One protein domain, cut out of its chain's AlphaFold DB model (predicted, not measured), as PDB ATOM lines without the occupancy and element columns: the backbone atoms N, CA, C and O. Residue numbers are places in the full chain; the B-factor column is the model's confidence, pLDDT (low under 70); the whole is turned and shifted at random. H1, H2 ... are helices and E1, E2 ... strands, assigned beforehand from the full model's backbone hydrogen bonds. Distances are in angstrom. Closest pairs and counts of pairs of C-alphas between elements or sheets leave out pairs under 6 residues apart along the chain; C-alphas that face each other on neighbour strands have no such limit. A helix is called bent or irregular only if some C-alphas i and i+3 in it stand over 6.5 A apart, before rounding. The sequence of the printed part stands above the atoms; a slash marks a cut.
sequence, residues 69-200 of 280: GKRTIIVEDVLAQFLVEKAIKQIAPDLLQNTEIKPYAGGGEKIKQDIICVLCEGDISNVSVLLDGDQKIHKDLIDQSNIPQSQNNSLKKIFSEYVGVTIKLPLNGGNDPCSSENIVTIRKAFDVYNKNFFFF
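What this domain is: This is residues 69 to 200 of the 280 residues of an uncharacterized protein of Aeromonas caviae (UniProt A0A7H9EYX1). A small four-stranded parallel sheet forms the middle layer, with H1 covering one face and H3 the other. On the H3 side, H5 and H4 extend away from the sheet and make one end of the long axis, while H1 and short H2 lie at the opposite end. The printed part has 132 residues with five named helices and four named strands, in the order E1 H1 H2 E2 H3 E3 H4 H5 E4; the sheet order is E2 E1 E3 E4. The class is mixed, helices and strands, and the whole is compact, with a radius of gyration of the C-alphas of 16.0 A, yet elongated, with spans of 48 by 30 by 26 A.

Where its parts are: Find C-alpha 71 at (21.815, 23.371, 11.611), where E1, residues 71 to 75, begins. Look next for E2, residues 99 to 103, and E3, residues 127 to 131, the two neighbours of E1 in the sheet, and for E4, residues 197 to 199, the neighbour of E3. H1, residues 78 to 91, measures 20.0 A, and H2 is residues 93 to 98. H3, residues 107 to 121, measures 21.7 A. H4, residues 149 to 163, measures 20.2 A and is irregular, with C-alphas 153 and 156 7.6 A apart. H5, residues 180 to 196, runs 24.0 A to C-alpha 196 at (19.306, 20.499, 0.467).

How they stand to each other: Look first at E1, parallel to E2, with N 73 and O 100 2.8 A apart, and to E3, with N 74 and O 128 2.8 A apart. E3 is parallel to E4, with N 198 and O 129 2.8 A apart, also within hydrogen-bond range. E1, H1, H2, E2 and E3, H4, H5, E4 are strand-helix-strand units, each joining parallel neighbour strands; E2, H3, E3 is a split one, with E1 between its strands. The three crossovers are right-handed. H1 and H3 lie on opposite faces, giving three layers, at heights over the sheet of 9.3 A and 9.7 A. H2 touches residues 85 to 89 of H1, closest at the C-alphas of Ile 88 and Leu 96, 6.4 A. H5 touches residues 116 to 120 of H3 at a steep tilt of 55 degrees, closest at the C-alphas of Cys 120 and Ala 189, 6.1 A. H4 touches H5, closest at the C-alphas of Lys 156 and Ile 186, 6.6 A, and is not on the sheet. Every O i to N i+4 pair is within hydrogen-bond range in H1 and H5; H3 has 10 of 11, H4 7 of 11, and H2 0 of 2 but 3 of 3 O i to N i+3 pairs.

The domain as a whole: The C-alphas of Gln 90 and Asn 175, the two farthest apart, are 49.9 A from each other. The printed part has no cut; the links E3 to H4 and H4 to H5 are long. Look for pLDDT under 70 at residue 69, residues 122 to 123 and residues 170 to 181.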
ATOM      1  N   GLY A  69      27.629  27.183  13.540       57.38
ATOM      2  CA  GLY A  69      27.511  25.980  14.364       57.38
ATOM      3  C   GLY A  69      26.130  25.315  14.435       57.38
ATOM      4  O   GLY A  69      26.099  24.106  14.642       57.38
ATOM      5  N   LYS A  70      24.998  26.016  14.243       70.94
ATOM      6  CA  LYS A  70      23.662  25.374  14.313       70.94
ATOM      7  C   LYS A  70      23.121  25.000  12.936       70.94
ATOM      8  O   LYS A  70      23.212  25.782  11.990       70.94
ATOM      9  N   ARG A  71      22.534  23.807  12.818       83.75
ATOM     10  CA  ARG A  71      21.815  23.371  11.611       83.75
ATOM     11  C   ARG A  71      20.508  24.146  11.500       83.75
ATOM     12  O   ARG A  71      19.834  24.324  12.504       83.75
ATOM     13  N   THR A  72      20.136  24.580  10.304       89.94
ATOM     14  CA  THR A  72      18.857  25.250  10.043       89.94
ATOM     15  C   THR A  72      17.995  24.392   9.126       89.94
ATOM     16  O   THR A  72      18.456  23.980   8.065       89.94
ATOM     17  N   ILE A  73      16.744  24.146   9.510       93.44
ATOM     18  CA  ILE A  73      15.733  23.503   8.669       93.44
ATOM     19  C   ILE A  73      14.651  24.534   8.365       93.44
ATOM     20  O   ILE A  73      13.965  25.013   9.266       93.44
ATOM     21  N   ILE A  74      14.509  24.890   7.096       94.19
ATOM     22  CA  ILE A  74      13.469  25.792   6.612       94.19
ATOM     23  C   ILE A  74      12.244  24.957   6.254       94.19
ATOM     24  O   ILE A  74      12.365  23.969   5.535       94.19
ATOM     25  N   VAL A  75      11.079  25.355   6.748       95.44
ATOM     26  CA  VAL A  75       9.791  24.700   6.484       95.44
ATOM     27  C   VAL A  75       8.778  25.716   5.960       95.44
ATOM     28  O   VAL A  75       8.970  26.921   6.130       95.44
ATOM     29  N   GLU A  76       7.702  25.261   5.321       91.81
ATOM     30  CA  GLU A  76       6.689  26.172   4.763       91.81
ATOM     31  C   GLU A  76       5.876  26.885   5.844       91.81
ATOM     32  O   GLU A  76       5.646  28.093   5.764       91.81
ATOM     33  N   ASP A  77       5.467  26.154   6.881       92.31
ATOM     34  CA  ASP A  77       4.569  26.675   7.897       92.31
ATOM     35  C   ASP A  77       4.861  26.147   9.310       92.31
ATOM     36  O   ASP A  77       5.808  25.405   9.584       92.31
ATOM     37  N   VAL A  78       4.025  26.593  10.246       93.94
ATOM     38  CA  VAL A  78       4.142  26.268  11.667       93.94
ATOM     39  C   VAL A  78       3.732  24.814  11.959       93.94
ATOM     40  O   VAL A  78       4.221  24.222  12.921       93.94
ATOM     41  N   LEU A  79       2.860  24.211  11.146       95.31
ATOM     42  CA  LEU A  79       2.463  22.813  11.315       95.31
ATOM     43  C   LEU A  79       3.626  21.879  10.960       95.31
ATOM     44  O   LEU A  79       3.969  20.991  11.745       95.31
ATOM     45  N   ALA A  80       4.277  22.136   9.826       96.00
ATOM     46  CA  ALA A  80       5.480  21.439   9.401       96.00
ATOM     47  C   ALA A  80       6.594  21.560  10.449       96.00
ATOM     48  O   ALA A  80       7.231  20.559  10.784       96.00
ATOM     49  N   GLN A  81       6.773  22.747  11.046       96.19
ATOM     50  CA  GLN A  81       7.713  22.939  12.153       96.19
ATOM     51  C   GLN A  81       7.443  21.961  13.306       96.19
ATOM     52  O   GLN A  81       8.369  21.282  13.749       96.19
ATOM     53  N   PHE A  82       6.201  21.847  13.784       96.31
ATOM     54  CA  PHE A  82       5.895  20.959  14.913       96.31
ATOM     55  C   PHE A  82       6.105  19.482  14.599       96.31
ATOM     56  O   PHE A  82       6.562  18.735  15.469       96.31
ATOM     57  N   LEU A  83       5.802  19.055  13.373       97.06
ATOM     58  CA  LEU A  83       6.056  17.683  12.939       97.06
ATOM     59  C   LEU A  83       7.561  17.391  12.930       97.06
ATOM     60  O   LEU A  83       7.986  16.393  13.510       97.06
ATOM     61  N   VAL A  84       8.377  18.289  12.367       96.62
ATOM     62  CA  VAL A  84       9.843  18.150  12.366       96.62
ATOM     63  C   VAL A  84      10.401  18.147  13.788       96.62
ATOM     64  O   VAL A  84      11.203  17.281  14.125       96.62
ATOM     65  N   GLU A  85       9.953  19.058  14.657       95.56
ATOM     66  CA  GLU A  85      10.371  19.089  16.064       95.56
ATOM     67  C   GLU A  85      10.065  17.768  16.777       95.56
ATOM     68  O   GLU A  85      10.910  17.253  17.514       95.56
ATOM     69  N   LYS A  86       8.869  17.200  16.566       95.56
ATOM     70  CA  LYS A  86       8.495  15.916  17.165       95.56
ATOM     71  C   LYS A  86       9.321  14.761  16.590       95.56
ATOM     72  O   LYS A  86       9.783  13.924  17.363       95.56
ATOM     73  N   ALA A  87       9.566  14.738  15.281       95.31
ATOM     74  CA  ALA A  87      10.406  13.727  14.643       95.31
ATOM     75  C   ALA A  87      11.859  13.788  15.143       95.31
ATOM     76  O   ALA A  87      12.416  12.762  15.524       95.31
ATOM     77  N   ILE A  88      12.459  14.979  15.251       91.31
ATOM     78  CA  ILE A  88      13.815  15.143  15.803       91.31
ATOM     79  C   ILE A  88      13.873  14.681  17.259       91.31
ATOM     80  O   ILE A  88      14.804  13.967  17.625       91.31
ATOM     81  N   LYS A  89      12.872  15.025  18.081       91.19
ATOM     82  CA  LYS A  89      12.787  14.532  19.467       91.19
ATOM     83  C   LYS A  89      12.734  13.007  19.541       91.19
ATOM     84  O   LYS A  89      13.267  12.447  20.489       91.19
ATOM     85  N   GLN A  90      12.113  12.340  18.571       88.56
ATOM     86  CA  GLN A  90      12.089  10.878  18.508       88.56
ATOM     87  C   GLN A  90      13.432  10.289  18.054       88.56
ATOM     88  O   GLN A  90      13.858   9.279  18.604       88.56
ATOM     89  N   ILE A  91      14.093  10.903  17.069       85.31
ATOM     90  CA  ILE A  91      15.376  10.425  16.527       85.31
ATOM     91  C   ILE A  91      16.500  10.621  17.548       85.31
ATOM     92  O   ILE A  91      17.213   9.683  17.892       85.31
ATOM     93  N   ALA A  92      16.685  11.863  17.993       77.56
ATOM     94  CA  ALA A  92      17.756  12.266  18.890       77.56
ATOM     95  C   ALA A  92      17.387  13.602  19.564       77.56
ATOM     96  O   ALA A  92      17.648  14.670  18.995       77.56
ATOM     97  N   PRO A  93      16.813  13.569  20.784       76.31
ATOM     98  CA  PRO A  93      16.409  14.767  21.522       76.31
ATOM     99  C   PRO A  93      17.503  15.837  21.627       76.31
ATOM    100  O   PRO A  93      17.215  17.030  21.522       76.31
ATOM    101  N   ASP A  94      18.760  15.416  21.781       73.88
ATOM    102  CA  ASP A  94      19.907  16.310  21.964       73.88
ATOM    103  C   ASP A  94      20.208  17.161  20.719       73.88
ATOM    104  O   ASP A  94      20.686  18.292  20.834       73.88
ATOM    105  N   LEU A  95      19.872  16.669  19.517       76.31
ATOM    106  CA  LEU A  95      20.087  17.409  18.269       76.31
ATOM    107  C   LEU A  95      19.170  18.625  18.145       76.31
ATOM    108  O   LEU A  95      19.505  19.566  17.424       76.31
ATOM    109  N   LEU A  96      18.046  18.647  18.866       76.56
ATOM    110  CA  LEU A  96      17.102  19.758  18.827       76.56
ATOM    111  C   LEU A  96      17.727  21.064  19.339       76.56
ATOM    112  O   LEU A  96      17.430  22.132  18.822       76.56
ATOM    113  N   GLN A  97      18.647  20.999  20.306       74.94
ATOM    114  CA  GLN A  97      19.315  22.195  20.845       74.94
ATOM    115  C   GLN A  97      20.246  22.865  19.817       74.94
ATOM    116  O   GLN A  97      20.479  24.082  19.863       74.94
ATOM    117  N   ASN A  98      20.744  22.063  18.873       77.62
ATOM    118  CA  ASN A  98      21.666  22.456  17.809       77.62
ATOM    119  C   ASN A  98      20.985  22.558  16.437       77.62
ATOM    120  O   ASN A  98      21.670  22.769  15.434       77.62
ATOM    121  N   THR A  99      19.655  22.435  16.395       84.06
ATOM    122  CA  THR A  99      18.856  22.546  15.175       84.06
ATOM    123  C   THR A  99      17.833  23.658  15.329       84.06
ATOM    124  O   THR A  99      17.019  23.661  16.245       84.06
ATOM    125  N   GLU A 100      17.871  24.616  14.419       90.06
ATOM    126  CA  GLU A 100      16.926  25.715  14.328       90.06
ATOM    127  C   GLU A 100      15.917  25.411  13.217       90.06
ATOM    128  O   GLU A 100      16.305  25.208  12.069       90.06
ATOM    129  N   ILE A 101      14.625  25.355  13.540       93.00
ATOM    130  CA  ILE A 101      13.566  25.069  12.561       93.00
ATOM    131  C   ILE A 101      12.787  26.360  12.327       93.00
ATOM    132  O   ILE A 101      12.270  26.947  13.277       93.00
ATOM    133  N   LYS A 102      12.737  26.829  11.077       91.94
ATOM    134  CA  LYS A 102      12.165  28.132  10.715       91.94
ATOM    135  C   LYS A 102      11.076  27.996   9.657       91.94
ATOM    136  O   LYS A 102      11.397  27.661   8.518       91.94
ATOM    137  N   PRO A 103       9.821  28.335   9.988       92.31
ATOM    138  CA  PRO A 103       8.804  28.615   8.984       92.31
ATOM    139  C   PRO A 103       9.214  29.804   8.109       92.31
ATOM    140  O   PRO A 103       9.685  30.821   8.626       92.31
ATOM    141  N   TYR A 104       9.011  29.700   6.796       87.31
ATOM    142  CA  TYR A 104       9.316  30.761   5.839       87.31
ATOM    143  C   TYR A 104       8.055  31.250   5.126       87.31
ATOM    144  O   TYR A 104       7.407  30.527   4.374       87.31
ATOM    145  N   ALA A 105       7.732  32.529   5.315       77.88
ATOM    146  CA  ALA A 105       6.572  33.143   4.683       77.88
ATOM    147  C   ALA A 105       6.800  33.332   3.172       77.88
ATOM    148  O   ALA A 105       7.651  34.117   2.747       77.88
ATOM    149  N   GLY A 106       6.003  32.655   2.344       71.38
ATOM    150  CA  GLY A 106       6.113  32.799   0.890       71.38
ATOM    151  C   GLY A 106       5.591  31.645   0.042       71.38
ATOM    152  O   GLY A 106       5.465  31.833  -1.164       71.38
ATOM    153  N   GLY A 107       5.288  30.496   0.655       84.88
ATOM    154  CA  GLY A 107       4.931  29.261  -0.049       84.88
ATOM    155  C   GLY A 107       6.145  28.567  -0.682       84.88
ATOM    156  O   GLY A 107       7.189  29.194  -0.900       84.88
ATOM    157  N   GLY A 108       6.005  27.277  -0.993       87.25
ATOM    158  CA  GLY A 108       7.090  26.438  -1.512       87.25
ATOM    159  C   GLY A 108       7.814  26.994  -2.744       87.25
ATOM    160  O   GLY A 108       9.045  26.947  -2.817       87.25
ATOM    161  N   GLU A 109       7.095  27.615  -3.682       90.31
ATOM    162  CA  GLU A 109       7.699  28.211  -4.881       90.31
ATOM    163  C   GLU A 109       8.693  29.332  -4.560       90.31
ATOM    164  O   GLU A 109       9.799  29.370  -5.109       90.31
ATOM    165  N   LYS A 110       8.314  30.244  -3.659       87.12
ATOM    166  CA  LYS A 110       9.171  31.360  -3.259       87.12
ATOM    167  C   LYS A 110      10.364  30.868  -2.449       87.12
ATOM    168  O   LYS A 110      11.477  31.333  -2.679       87.12
ATOM    169  N   ILE A 111      10.157  29.885  -1.569       88.75
ATOM    170  CA  ILE A 111      11.241  29.263  -0.795       88.75
ATOM    171  C   ILE A 111      12.287  28.663  -1.737       88.75
ATOM    172  O   ILE A 111      13.478  28.918  -1.570       88.75
ATOM    173  N   LYS A 112      11.868  27.922  -2.770       91.44
ATOM    174  CA  LYS A 112      12.792  27.399  -3.789       91.44
ATOM    175  C   LYS A 112      13.590  28.519  -4.451       91.44
ATOM    176  O   LYS A 112      14.811  28.429  -4.519       91.44
ATOM    177  N   GLN A 113      12.924  29.579  -4.915       87.19
ATOM    178  CA  GLN A 113      13.593  30.695  -5.594       87.19
ATOM    179  C   GLN A 113      14.617  31.399  -4.700       87.19
ATOM    180  O   GLN A 113      15.747  31.622  -5.133       87.19
ATOM    181  N   ASP A 114      14.235  31.728  -3.468       85.38
ATOM    182  CA  ASP A 114      15.077  32.492  -2.552       85.38
ATOM    183  C   ASP A 114      16.246  31.635  -2.038       85.38
ATOM    184  O   ASP A 114      17.406  32.050  -2.096       85.38
ATOM    185  N   ILE A 115      15.968  30.407  -1.587       87.12
ATOM    186  CA  ILE A 115      16.965  29.570  -0.914       87.12
ATOM    187  C   ILE A 115      17.941  28.924  -1.896       87.12
ATOM    188  O   ILE A 115      19.133  28.873  -1.597       87.12
ATOM    189  N   ILE A 116      17.502  28.497  -3.087       88.62
ATOM    190  CA  ILE A 116      18.438  27.963  -4.095       88.62
ATOM    191  C   ILE A 116      19.462  29.032  -4.471       88.62
ATOM    192  O   ILE A 116      20.655  28.741  -4.513       88.62
ATOM    193  N   CYS A 117      19.022  30.275  -4.693       83.69
ATOM    194  CA  CYS A 117      19.925  31.384  -4.992       83.69
ATOM    195  C   CYS A 117      20.948  31.607  -3.871       83.69
ATOM    196  O   CYS A 117      22.143  31.676  -4.150       83.69
ATOM    197  N   VAL A 118      20.501  31.652  -2.610       83.12
ATOM    198  CA  VAL A 118      21.386  31.844  -1.448       83.12
ATOM    199  C   VAL A 118      22.412  30.715  -1.317       83.12
ATOM    200  O   VAL A 118      23.593  30.987  -1.120       83.12
ATOM    201  N   LEU A 119      21.994  29.456  -1.466       84.12
ATOM    202  CA  LEU A 119      22.887  28.295  -1.368       84.12
ATOM    203  C   LEU A 119      23.824  28.149  -2.579       84.12
ATOM    204  O   LEU A 119      24.889  27.545  -2.477       84.12
ATOM    205  N   CYS A 120      23.457  28.700  -3.736       83.12
ATOM    206  CA  CYS A 120      24.362  28.761  -4.882       83.12
ATOM    207  C   CYS A 120      25.457  29.817  -4.683       83.12
ATOM    208  O   CYS A 120      26.608  29.551  -5.033       83.12
ATOM    209  N   GLU A 121      25.123  30.982  -4.114       77.19
ATOM    210  CA  GLU A 121      26.090  32.054  -3.827       77.19
ATOM    211  C   GLU A 121      26.991  31.743  -2.628       77.19
ATOM    212  O   GLU A 121      28.178  32.058  -2.658       77.19
ATOM    213  N   GLY A 122      26.432  31.162  -1.565       68.19
ATOM    214  CA  GLY A 122      27.141  30.910  -0.315       68.19
ATOM    215  C   GLY A 122      27.690  29.489  -0.209       68.19
ATOM    216  O   GLY A 122      27.062  28.533  -0.653       68.19
ATOM    217  N   ASP A 123      28.825  29.323   0.468       64.50
ATOM    218  CA  ASP A 123      29.296  28.012   0.939       64.50
ATOM    219  C   ASP A 123      28.579  27.629   2.246       64.50
ATOM    220  O   ASP A 123      29.179  27.458   3.307       64.50
ATOM    221  N   ILE A 124      27.248  27.553   2.175       71.00
ATOM    222  CA  ILE A 124      26.372  27.278   3.316       71.00
ATOM    223  C   ILE A 124      25.973  25.801   3.270       71.00
ATOM    224  O   ILE A 124      25.148  25.390   2.456       71.00
ATOM    225  N   SER A 125      26.560  24.984   4.144       71.75
ATOM    226  CA  SER A 125      26.303  23.535   4.198       71.75
ATOM    227  C   SER A 125      25.283  23.118   5.260       71.75
ATOM    228  O   SER A 125      24.747  22.017   5.198       71.75
ATOM    229  N   ASN A 126      24.987  23.985   6.227       82.00
ATOM    230  CA  ASN A 126      24.180  23.679   7.410       82.00
ATOM    231  C   ASN A 126      22.688  24.017   7.255       82.00
ATOM    232  O   ASN A 126      21.986  24.097   8.263       82.00
ATOM    233  N   VAL A 127      22.203  24.233   6.031       89.44
ATOM    234  CA  VAL A 127      20.808  24.597   5.750       89.44
ATOM    235  C   VAL A 127      20.134  23.496   4.947       89.44
ATOM    236  O   VAL A 127      20.641  23.069   3.914       89.44
ATOM    237  N   SER A 128      18.958  23.074   5.386       93.75
ATOM    238  CA  SER A 128      18.078  22.173   4.644       93.75
ATOM    239  C   SER A 128      16.688  22.780   4.542       93.75
ATOM    240  O   SER A 128      16.299  23.598   5.372       93.75
ATOM    241  N   VAL A 129      15.937  22.383   3.525       95.31
ATOM    242  CA  VAL A 129      14.570  22.837   3.276       95.31
ATOM    243  C   VAL A 129      13.668  21.614   3.228       95.31
ATOM    244  O   VAL A 129      13.969  20.669   2.505       95.31
ATOM    245  N   LEU A 130      12.567  21.630   3.972       97.06
ATOM    246  CA  LEU A 130      11.507  20.631   3.891       97.06
ATOM    247  C   LEU A 130      10.224  21.311   3.410       97.06
ATOM    248  O   LEU A 130       9.690  22.186   4.092       97.06
ATOM    249  N   LEU A 131       9.757  20.900   2.237       96.81
ATOM    250  CA  LEU A 131       8.559  21.423   1.585       96.81
ATOM    251  C   LEU A 131       7.429  20.398   1.578       96.81
ATOM    252  O   LEU A 131       7.657  19.197   1.761       96.81
ATOM    253  N   ASP A 132       6.224  20.875   1.300       95.94
ATOM    254  CA  ASP A 132       5.053  20.038   1.072       95.94
ATOM    255  C   ASP A 132       5.323  19.041  -0.070       95.94
ATOM    256  O   ASP A 132       6.076  19.312  -1.011       95.94
ATOM    257  N   GLY A 133       4.757  17.835   0.009       93.81
ATOM    258  CA  GLY A 133       5.038  16.782  -0.971       93.81
ATOM    259  C   GLY A 133       4.544  17.117  -2.378       93.81
ATOM    260  O   GLY A 133       5.114  16.632  -3.355       93.81
ATOM    261  N   ASP A 134       3.527  17.973  -2.500       93.19
ATOM    262  CA  ASP A 134       3.037  18.460  -3.793       93.19
ATOM    263  C   ASP A 134       4.028  19.397  -4.509       93.19
ATOM    264  O   ASP A 134       3.986  19.523  -5.734       93.19
ATOM    265  N   GLN A 135       4.990  19.971  -3.779       93.69
ATOM    266  CA  GLN A 135       6.063  20.774  -4.350       93.69
ATOM    267  C   GLN A 135       7.077  19.918  -5.112       93.69
ATOM    268  O   GLN A 135       7.880  20.457  -5.882       93.69
ATOM    269  N   LYS A 136       7.085  18.593  -4.934       93.19
ATOM    270  CA  LYS A 136       7.989  17.704  -5.664       93.19
ATOM    271  C   LYS A 136       7.428  17.395  -7.056       93.19
ATOM    272  O   LYS A 136       6.628  16.479  -7.225       93.19
ATOM    273  N   ILE A 137       7.895  18.127  -8.071       91.50
ATOM    274  CA  ILE A 137       7.429  17.955  -9.460       91.50
ATOM    275  C   ILE A 137       7.911  16.632 -10.072       91.50
ATOM    276  O   ILE A 137       7.141  15.932 -10.726       91.50
ATOM    277  N   HIS A 138       9.177  16.269  -9.842       86.31
ATOM    278  CA  HIS A 138       9.785  15.052 -10.389       86.31
ATOM    279  C   HIS A 138      10.166  14.089  -9.274       86.31
ATOM    280  O   HIS A 138      10.756  14.488  -8.271       86.31
ATOM    281  N   LYS A 139       9.824  12.807  -9.447       80.50
ATOM    282  CA  LYS A 139      10.138  11.760  -8.464       80.50
ATOM    283  C   LYS A 139      11.620  11.403  -8.469       80.50
ATOM    284  O   LYS A 139      12.203  11.286  -7.387       80.50
ATOM    285  N   ASP A 140      12.177  11.273  -9.668       86.69
ATOM    286  CA  ASP A 140      13.557  10.874  -9.905       86.69
ATOM    287  C   ASP A 140      14.491  12.081  -9.840       86.69
ATOM    288  O   ASP A 140      14.167  13.169 -10.322       86.69
ATOM    289  N   LEU A 141      15.662  11.874  -9.239       87.75
ATOM    290  CA  LEU A 141      16.694  12.897  -9.175       87.75
ATOM    291  C   LEU A 141      17.353  13.045 -10.545       87.75
ATOM    292  O   LEU A 141      17.821  12.068 -11.132       87.75
ATOM    293  N   ILE A 142      17.434  14.281 -11.030       88.31
ATOM    294  CA  ILE A 142      18.240  14.601 -12.205       88.31
ATOM    295  C   ILE A 142      19.652  14.934 -11.724       88.31
ATOM    296  O   ILE A 142      19.872  15.964 -11.084       88.31
ATOM    297  N   ASP A 143      20.601  14.052 -12.037       86.62
ATOM    298  CA  ASP A 143      22.026  14.305 -11.833       86.62
ATOM    299  C   ASP A 143      22.569  15.166 -12.979       86.62
ATOM    300  O   ASP A 143      22.441  14.824 -14.163       86.62
ATOM    301  N   GLN A 144      23.199  16.284 -12.628       84.56
ATOM    302  CA  GLN A 144      23.800  17.182 -13.601       84.56
ATOM    303  C   GLN A 144      24.904  16.498 -14.419       84.56
ATOM    304  O   GLN A 144      25.043  16.813 -15.605       84.56
ATOM    305  N   SER A 145      25.631  15.516 -13.867       84.19
ATOM    306  CA  SER A 145      26.677  14.794 -14.609       84.19
ATOM    307  C   SER A 145      26.128  14.010 -15.802       84.19
ATOM    308  O   SER A 145      26.855  13.767 -16.766       84.19
ATOM    309  N   ASN A 146      24.842  13.650 -15.767       87.69
ATOM    310  CA  ASN A 146      24.173  12.916 -16.838       87.69
ATOM    311  C   ASN A 146      23.662  13.829 -17.960       87.69
ATOM    312  O   ASN A 146      23.279  13.327 -19.015       87.69
ATOM    313  N   ILE A 147      23.666  15.156 -17.771       86.44
ATOM    314  CA  ILE A 147      23.238  16.116 -18.793       86.44
ATOM    315  C   ILE A 147      24.419  16.430 -19.727       86.44
ATOM    316  O   ILE A 147      25.374  17.095 -19.295       86.44
ATOM    317  N   PRO A 148      24.369  16.024 -21.014       86.44
ATOM    318  CA  PRO A 148      25.469  16.231 -21.950       86.44
ATOM    319  C   PRO A 148      25.802  17.711 -22.150       86.44
ATOM    320  O   PRO A 148      24.915  18.565 -22.170       86.44
ATOM    321  N   GLN A 149      27.076  18.015 -22.412       83.56
ATOM    322  CA  GLN A 149      27.522  19.387 -22.692       83.56
ATOM    323  C   GLN A 149      26.820  20.014 -23.909       83.56
ATOM    324  O   GLN A 149      26.619  21.225 -23.949       83.56
ATOM    325  N   SER A 150      26.379  19.203 -24.877       81.94
ATOM    326  CA  SER A 150      25.593  19.671 -26.028       81.94
ATOM    327  C   SER A 150      24.253  20.305 -25.636       81.94
ATOM    328  O   SER A 150      23.710  21.100 -26.399       81.94
ATOM    329  N   GLN A 151      23.735  20.002 -24.442       82.81
ATOM    330  CA  GLN A 151      22.493  20.561 -23.907       82.81
ATOM    331  C   GLN A 151      22.723  21.759 -22.975       82.81
ATOM    332  O   GLN A 151      21.767  22.260 -22.383       82.81
ATOM    333  N   ASN A 152      23.958  22.265 -22.860       82.62
ATOM    334  CA  ASN A 152      24.280  23.388 -21.973       82.62
ATOM    335  C   ASN A 152      23.390  24.622 -22.226       82.62
ATOM    336  O   ASN A 152      22.949  25.267 -21.278       82.62
ATOM    337  N   ASN A 153      23.020  24.877 -23.485       81.19
ATOM    338  CA  ASN A 153      22.127  25.976 -23.877       81.19
ATOM    339  C   ASN A 153      20.700  25.850 -23.313       81.19
ATOM    340  O   ASN A 153      19.965  26.833 -23.256       81.19
ATOM    341  N   SER A 154      20.277  24.645 -22.927       85.88
ATOM    342  CA  SER A 154      18.939  24.357 -22.397       85.88
ATOM    343  C   SER A 154      18.933  24.066 -20.895       85.88
ATOM    344  O   SER A 154      17.857  23.878 -20.335       85.88
ATOM    345  N   LEU A 155      20.088  24.097 -20.216       86.44
ATOM    346  CA  LEU A 155      20.205  23.764 -18.790       86.44
ATOM    347  C   LEU A 155      19.252  24.563 -17.903       86.44
ATOM    348  O   LEU A 155      18.601  23.992 -17.036       86.44
ATOM    349  N   LYS A 156      19.116  25.871 -18.144       86.62
ATOM    350  CA  LYS A 156      18.204  26.722 -17.365       86.62
ATOM    351  C   LYS A 156      16.747  26.274 -17.489       86.62
ATOM    352  O   LYS A 156      16.005  26.310 -16.507       86.62
ATOM    353  N   LYS A 157      16.340  25.858 -18.692       88.62
ATOM    354  CA  LYS A 157      14.988  25.362 -18.961       88.62
ATOM    355  C   LYS A 157      14.774  24.011 -18.285       88.62
ATOM    356  O   LYS A 157      13.810  23.879 -17.544       88.62
ATOM    357  N   ILE A 158      15.717  23.080 -18.457       90.75
ATOM    358  CA  ILE A 158      15.688  21.758 -17.814       90.75
ATOM    359  C   ILE A 158      15.582  21.916 -16.292       90.75
ATOM    360  O   ILE A 158      14.734  21.296 -15.664       90.75
ATOM    361  N   PHE A 159      16.392  22.797 -15.700       91.44
ATOM    362  CA  PHE A 159      16.361  23.051 -14.262       91.44
ATOM    363  C   PHE A 159      15.034  23.659 -13.794       91.44
ATOM    364  O   PHE A 159      14.479  23.230 -12.788       91.44
ATOM    365  N   SER A 160      14.490  24.628 -14.536       91.25
ATOM    366  CA  SER A 160      13.209  25.253 -14.176       91.25
ATOM    367  C   SER A 160      12.049  24.254 -14.252       91.25
ATOM    368  O   SER A 160      11.177  24.263 -13.391       91.25
ATOM    369  N   GLU A 161      12.059  23.364 -15.248       91.81
ATOM    370  CA  GLU A 161      11.088  22.268 -15.371       91.81
ATOM    371  C   GLU A 161      11.267  21.219 -14.267       91.81
ATOM    372  O   GLU A 161      10.277  20.686 -13.768       91.81
ATOM    373  N   TYR A 162      12.509  20.948 -13.858       92.75
ATOM    374  CA  TYR A 162      12.833  20.012 -12.782       92.75
ATOM    375  C   TYR A 162      12.375  20.510 -11.405       92.75
ATOM    376  O   TYR A 162      11.780  19.772 -10.621       92.75
ATOM    377  N   VAL A 163      12.621  21.783 -11.105       91.44
ATOM    378  CA  VAL A 163      12.290  22.372  -9.800       91.44
ATOM    379  C   VAL A 163      10.837  22.872  -9.745       91.44
ATOM    380  O   VAL A 163      10.258  23.008  -8.662       91.44
ATOM    381  N   GLY A 164      10.229  23.130 -10.906       91.00
ATOM    382  CA  GLY A 164       8.869  23.658 -11.046       91.00
ATOM    383  C   GLY A 164       8.764  25.177 -10.970       91.00
ATOM    384  O   GLY A 164       7.669  25.713 -11.089       91.00
ATOM    385  N   VAL A 165       9.880  25.888 -10.777       88.50
ATOM    386  CA  VAL A 165       9.911  27.353 -10.696       88.50
ATOM    387  C   VAL A 165      11.025  27.937 -11.551       88.50
ATOM    388  O   VAL A 165      12.103  27.366 -11.697       88.50
ATOM    389  N   THR A 166      10.779  29.129 -12.092       85.12
ATOM    390  CA  THR A 166      11.809  29.881 -12.814       85.12
ATOM    391  C   THR A 166      12.719  30.590 -11.818       85.12
ATOM    392  O   THR A 166      12.332  31.587 -11.211       85.12
ATOM    393  N   ILE A 167      13.946  30.097 -11.668       77.62
ATOM    394  CA  ILE A 167      14.905  30.632 -10.696       77.62
ATOM    395  C   ILE A 167      15.758  31.721 -11.350       77.62
ATOM    396  O   ILE A 167      16.368  31.531 -12.410       77.62
ATOM    397  N   LYS A 168      15.799  32.890 -10.706       74.56
ATOM    398  CA  LYS A 168      16.659  34.012 -11.094       74.56
ATOM    399  C   LYS A 168      18.019  33.852 -10.427       74.56
ATOM    400  O   LYS A 168      18.304  34.519  -9.440       74.56
ATOM    401  N   LEU A 169      18.831  32.948 -10.968       71.00
ATOM    402  CA  LEU A 169      20.190  32.761 -10.479       71.00
ATOM    403  C   LEU A 169      21.004  34.063 -10.638       71.00
ATOM    404  O   LEU A 169      20.822  34.775 -11.633       71.00
ATOM    405  N   PRO A 170      21.893  34.369  -9.685       63.31
ATOM    406  CA  PRO A 170      22.788  35.516  -9.740       63.31
ATOM    407  C   PRO A 170      23.904  35.218 -10.741       63.31
ATOM    408  O   PRO A 170      24.965  34.705 -10.407       63.31
ATOM    409  N   LEU A 171      23.611  35.469 -12.012       62.59
ATOM    410  CA  LEU A 171      24.560  35.302 -13.103       62.59
ATOM    411  C   LEU A 171      25.515  36.504 -13.113       62.59
ATOM    412  O   LEU A 171      25.058  37.652 -13.088       62.59
ATOM    413  N   ASN A 172      26.828  36.254 -13.149       53.72
ATOM    414  CA  ASN A 172      27.825  37.317 -13.275       53.72
ATOM    415  C   ASN A 172      27.567  38.117 -14.557       53.72
ATOM    416  O   ASN A 172      27.259  37.551 -15.606       53.72
ATOM    417  N   GLY A 173      27.658  39.446 -14.441       38.81
ATOM    418  CA  GLY A 173      27.256  40.430 -15.446       38.81
ATOM    419  C   GLY A 173      28.009  40.328 -16.773       38.81
ATOM    420  O   GLY A 173      28.890  41.126 -17.065       38.81
ATOM    421  N   GLY A 174      27.597  39.380 -17.600       42.72
ATOM    422  CA  GLY A 174      27.877  39.263 -19.018       42.72
ATOM    423  C   GLY A 174      26.679  38.539 -19.608       42.72
ATOM    424  O   GLY A 174      26.385  37.412 -19.225       42.72
ATOM    425  N   ASN A 175      25.930  39.208 -20.479       45.50
ATOM    426  CA  ASN A 175      24.605  38.791 -20.953       45.50
ATOM    427  C   ASN A 175      24.638  37.563 -21.899       45.50
ATOM    428  O   ASN A 175      23.756  37.414 -22.742       45.50
ATOM    429  N   ASP A 176      25.669  36.720 -21.795       53.09
ATOM    430  CA  ASP A 176      25.810  35.474 -22.536       53.09
ATOM    431  C   ASP A 176      25.322  34.296 -21.667       53.09
ATOM    432  O   ASP A 176      26.023  33.859 -20.745       53.09
ATOM    433  N   PRO A 177      24.119  33.753 -21.925       53.53
ATOM    434  CA  PRO A 177      23.593  32.602 -21.195       53.53
ATOM    435  C   PRO A 177      24.444  31.330 -21.360       53.53
ATOM    436  O   PRO A 177      24.233  30.378 -20.611       53.53
ATOM    437  N   CYS A 178      25.400  31.310 -22.299       56.56
ATOM    438  CA  CYS A 178      26.334  30.211 -22.536       56.56
ATOM    439  C   CYS A 178      27.739  30.468 -21.957       56.56
ATOM    440  O   CYS A 178      28.672  29.712 -22.233       56.56
ATOM    441  N   SER A 179      27.921  31.509 -21.138       63.66
ATOM    442  CA  SER A 179      29.191  31.684 -20.432       63.66
ATOM    443  C   SER A 179      29.481  30.462 -19.546       63.66
ATOM    444  O   SER A 179      28.580  29.857 -18.952       63.66
ATOM    445  N   SER A 180      30.755  30.083 -19.452       65.50
ATOM    446  CA  SER A 180      31.201  28.962 -18.615       65.50
ATOM    447  C   SER A 180      30.748  29.117 -17.158       65.50
ATOM    448  O   SER A 180      30.328  28.144 -16.537       65.50
ATOM    449  N   GLU A 181      30.759  30.344 -16.637       69.75
ATOM    450  CA  GLU A 181      30.326  30.688 -15.277       69.75
ATOM    451  C   GLU A 181      28.824  30.450 -15.053       69.75
ATOM    452  O   GLU A 181      28.422  29.911 -14.017       69.75
ATOM    453  N   ASN A 182      27.986  30.768 -16.046       76.25
ATOM    454  CA  ASN A 182      26.540  30.554 -15.970       76.25
ATOM    455  C   ASN A 182      26.195  29.059 -15.969       76.25
ATOM    456  O   ASN A 182      25.349  28.614 -15.191       76.25
ATOM    457  N   ILE A 183      26.894  28.267 -16.786       81.19
ATOM    458  CA  ILE A 183      26.726  26.808 -16.842       81.19
ATOM    459  C   ILE A 183      27.121  26.162 -15.511       81.19
ATOM    460  O   ILE A 183      26.379  25.321 -15.001       81.19
ATOM    461  N   VAL A 184      28.257  26.563 -14.931       85.25
ATOM    462  CA  VAL A 184      28.718  26.061 -13.626       85.25
ATOM    463  C   VAL A 184      27.706  26.393 -12.530       85.25
ATOM    464  O   VAL A 184      27.349  25.517 -11.746       85.25
ATOM    465  N   THR A 185      27.180  27.620 -12.518       85.31
ATOM    466  CA  THR A 185      26.187  28.056 -11.522       85.31
ATOM    467  C   THR A 185      24.890  27.253 -11.623       85.31
ATOM    468  O   THR A 185      24.368  26.798 -10.607       85.31
ATOM    469  N   ILE A 186      24.379  27.018 -12.837       87.38
ATOM    470  CA  ILE A 186      23.165  26.211 -13.031       87.38
ATOM    471  C   ILE A 186      23.403  24.759 -12.609       87.38
ATOM    472  O   ILE A 186      22.547  24.171 -11.957       87.38
ATOM    473  N   ARG A 187      24.564  24.177 -12.932       89.50
ATOM    474  CA  ARG A 187      24.916  22.811 -12.510       89.50
ATOM    475  C   ARG A 187      25.020  22.698 -10.989       89.50
ATOM    476  O   ARG A 187      24.416  21.793 -10.427       89.50
ATOM    477  N   LYS A 188      25.652  23.671 -10.320       89.00
ATOM    478  CA  LYS A 188      25.656  23.773  -8.851       89.00
ATOM    479  C   LYS A 188      24.231  23.831  -8.289       89.00
ATOM    480  O   LYS A 188      23.965  23.227  -7.257       89.00
ATOM    481  N   ALA A 189      23.303  24.505  -8.969       90.88
ATOM    482  CA  ALA A 189      21.912  24.586  -8.527       90.88
ATOM    483  C   ALA A 189      21.187  23.224  -8.527       90.88
ATOM    484  O   ALA A 189      20.366  22.990  -7.640       90.88
ATOM    485  N   PHE A 190      21.509  22.309  -9.454       92.69
ATOM    486  CA  PHE A 190      21.016  20.921  -9.395       92.69
ATOM    487  C   PHE A 190      21.520  20.213  -8.135       92.69
ATOM    488  O   PHE A 190      20.720  19.623  -7.410       92.69
ATOM    489  N   ASP A 191      22.819  20.318  -7.848       91.38
ATOM    490  CA  ASP A 191      23.435  19.678  -6.681       91.38
ATOM    491  C   ASP A 191      22.856  20.235  -5.372       91.38
ATOM    492  O   ASP A 191      22.485  19.473  -4.481       91.38
ATOM    493  N   VAL A 192      22.704  21.561  -5.284       91.38
ATOM    494  CA  VAL A 192      22.060  22.251  -4.157       91.38
ATOM    495  C   VAL A 192      20.627  21.766  -3.968       91.38
ATOM    496  O   VAL A 192      20.229  21.443  -2.851       91.38
ATOM    497  N   TYR A 193      19.835  21.690  -5.037       93.44
ATOM    498  CA  TYR A 193      18.454  21.234  -4.923       93.44
ATOM    499  C   TYR A 193      18.387  19.785  -4.428       93.44
ATOM    500  O   TYR A 193      17.716  19.502  -3.440       93.44
ATOM    501  N   ASN A 194      19.152  18.884  -5.047       92.94
ATOM    502  CA  ASN A 194      19.155  17.462  -4.701       92.94
ATOM    503  C   ASN A 194      19.671  17.195  -3.276       92.94
ATOM    504  O   ASN A 194      19.214  16.257  -2.626       92.94
ATOM    505  N   LYS A 195      20.629  17.995  -2.791       92.00
ATOM    506  CA  LYS A 195      21.232  17.823  -1.463       92.00
ATOM    507  C   LYS A 195      20.403  18.458  -0.346       92.00
ATOM    508  O   LYS A 195      20.323  17.893   0.747       92.00
ATOM    509  N   ASN A 196      19.856  19.649  -0.587       93.38
ATOM    510  CA  ASN A 196      19.306  20.499   0.467       93.38
ATOM    511  C   ASN A 196      17.773  20.501   0.521       93.38
ATOM    512  O   ASN A 196      17.243  20.891   1.560       93.38
ATOM    513  N   PHE A 197      17.064  20.093  -0.540       94.62
ATOM    514  CA  PHE A 197      15.598  20.104  -0.579       94.62
ATOM    515  C   PHE A 197      15.007  18.712  -0.361       94.62
ATOM    516  O   PHE A 197      15.302  17.754  -1.074       94.62
ATOM    517  N   PHE A 198      14.109  18.641   0.609       96.12
ATOM    518  CA  PHE A 198      13.386  17.456   1.035       96.12
ATOM    519  C   PHE A 198      11.889  17.738   0.991       96.12
ATOM    520  O   PHE A 198      11.455  18.891   0.959       96.12
ATOM    521  N   PHE A 199      11.096  16.672   0.996       96.62
ATOM    522  CA  PHE A 199       9.655  16.757   0.796       96.62
ATOM    523  C   PHE A 199       8.926  15.842   1.767       96.62
ATOM    524  O   PHE A 199       9.429  14.764   2.095       96.62
ATOM    525  N   PHE A 200       7.734  16.250   2.197       96.38
ATOM    526  CA  PHE A 200       6.844  15.377   2.954       96.38
ATOM    527  C   PHE A 200       6.535  14.088   2.173       96.38
ATOM    528  O   PHE A 200       6.442  14.068   0.945       96.38
TER     529      PHE A 200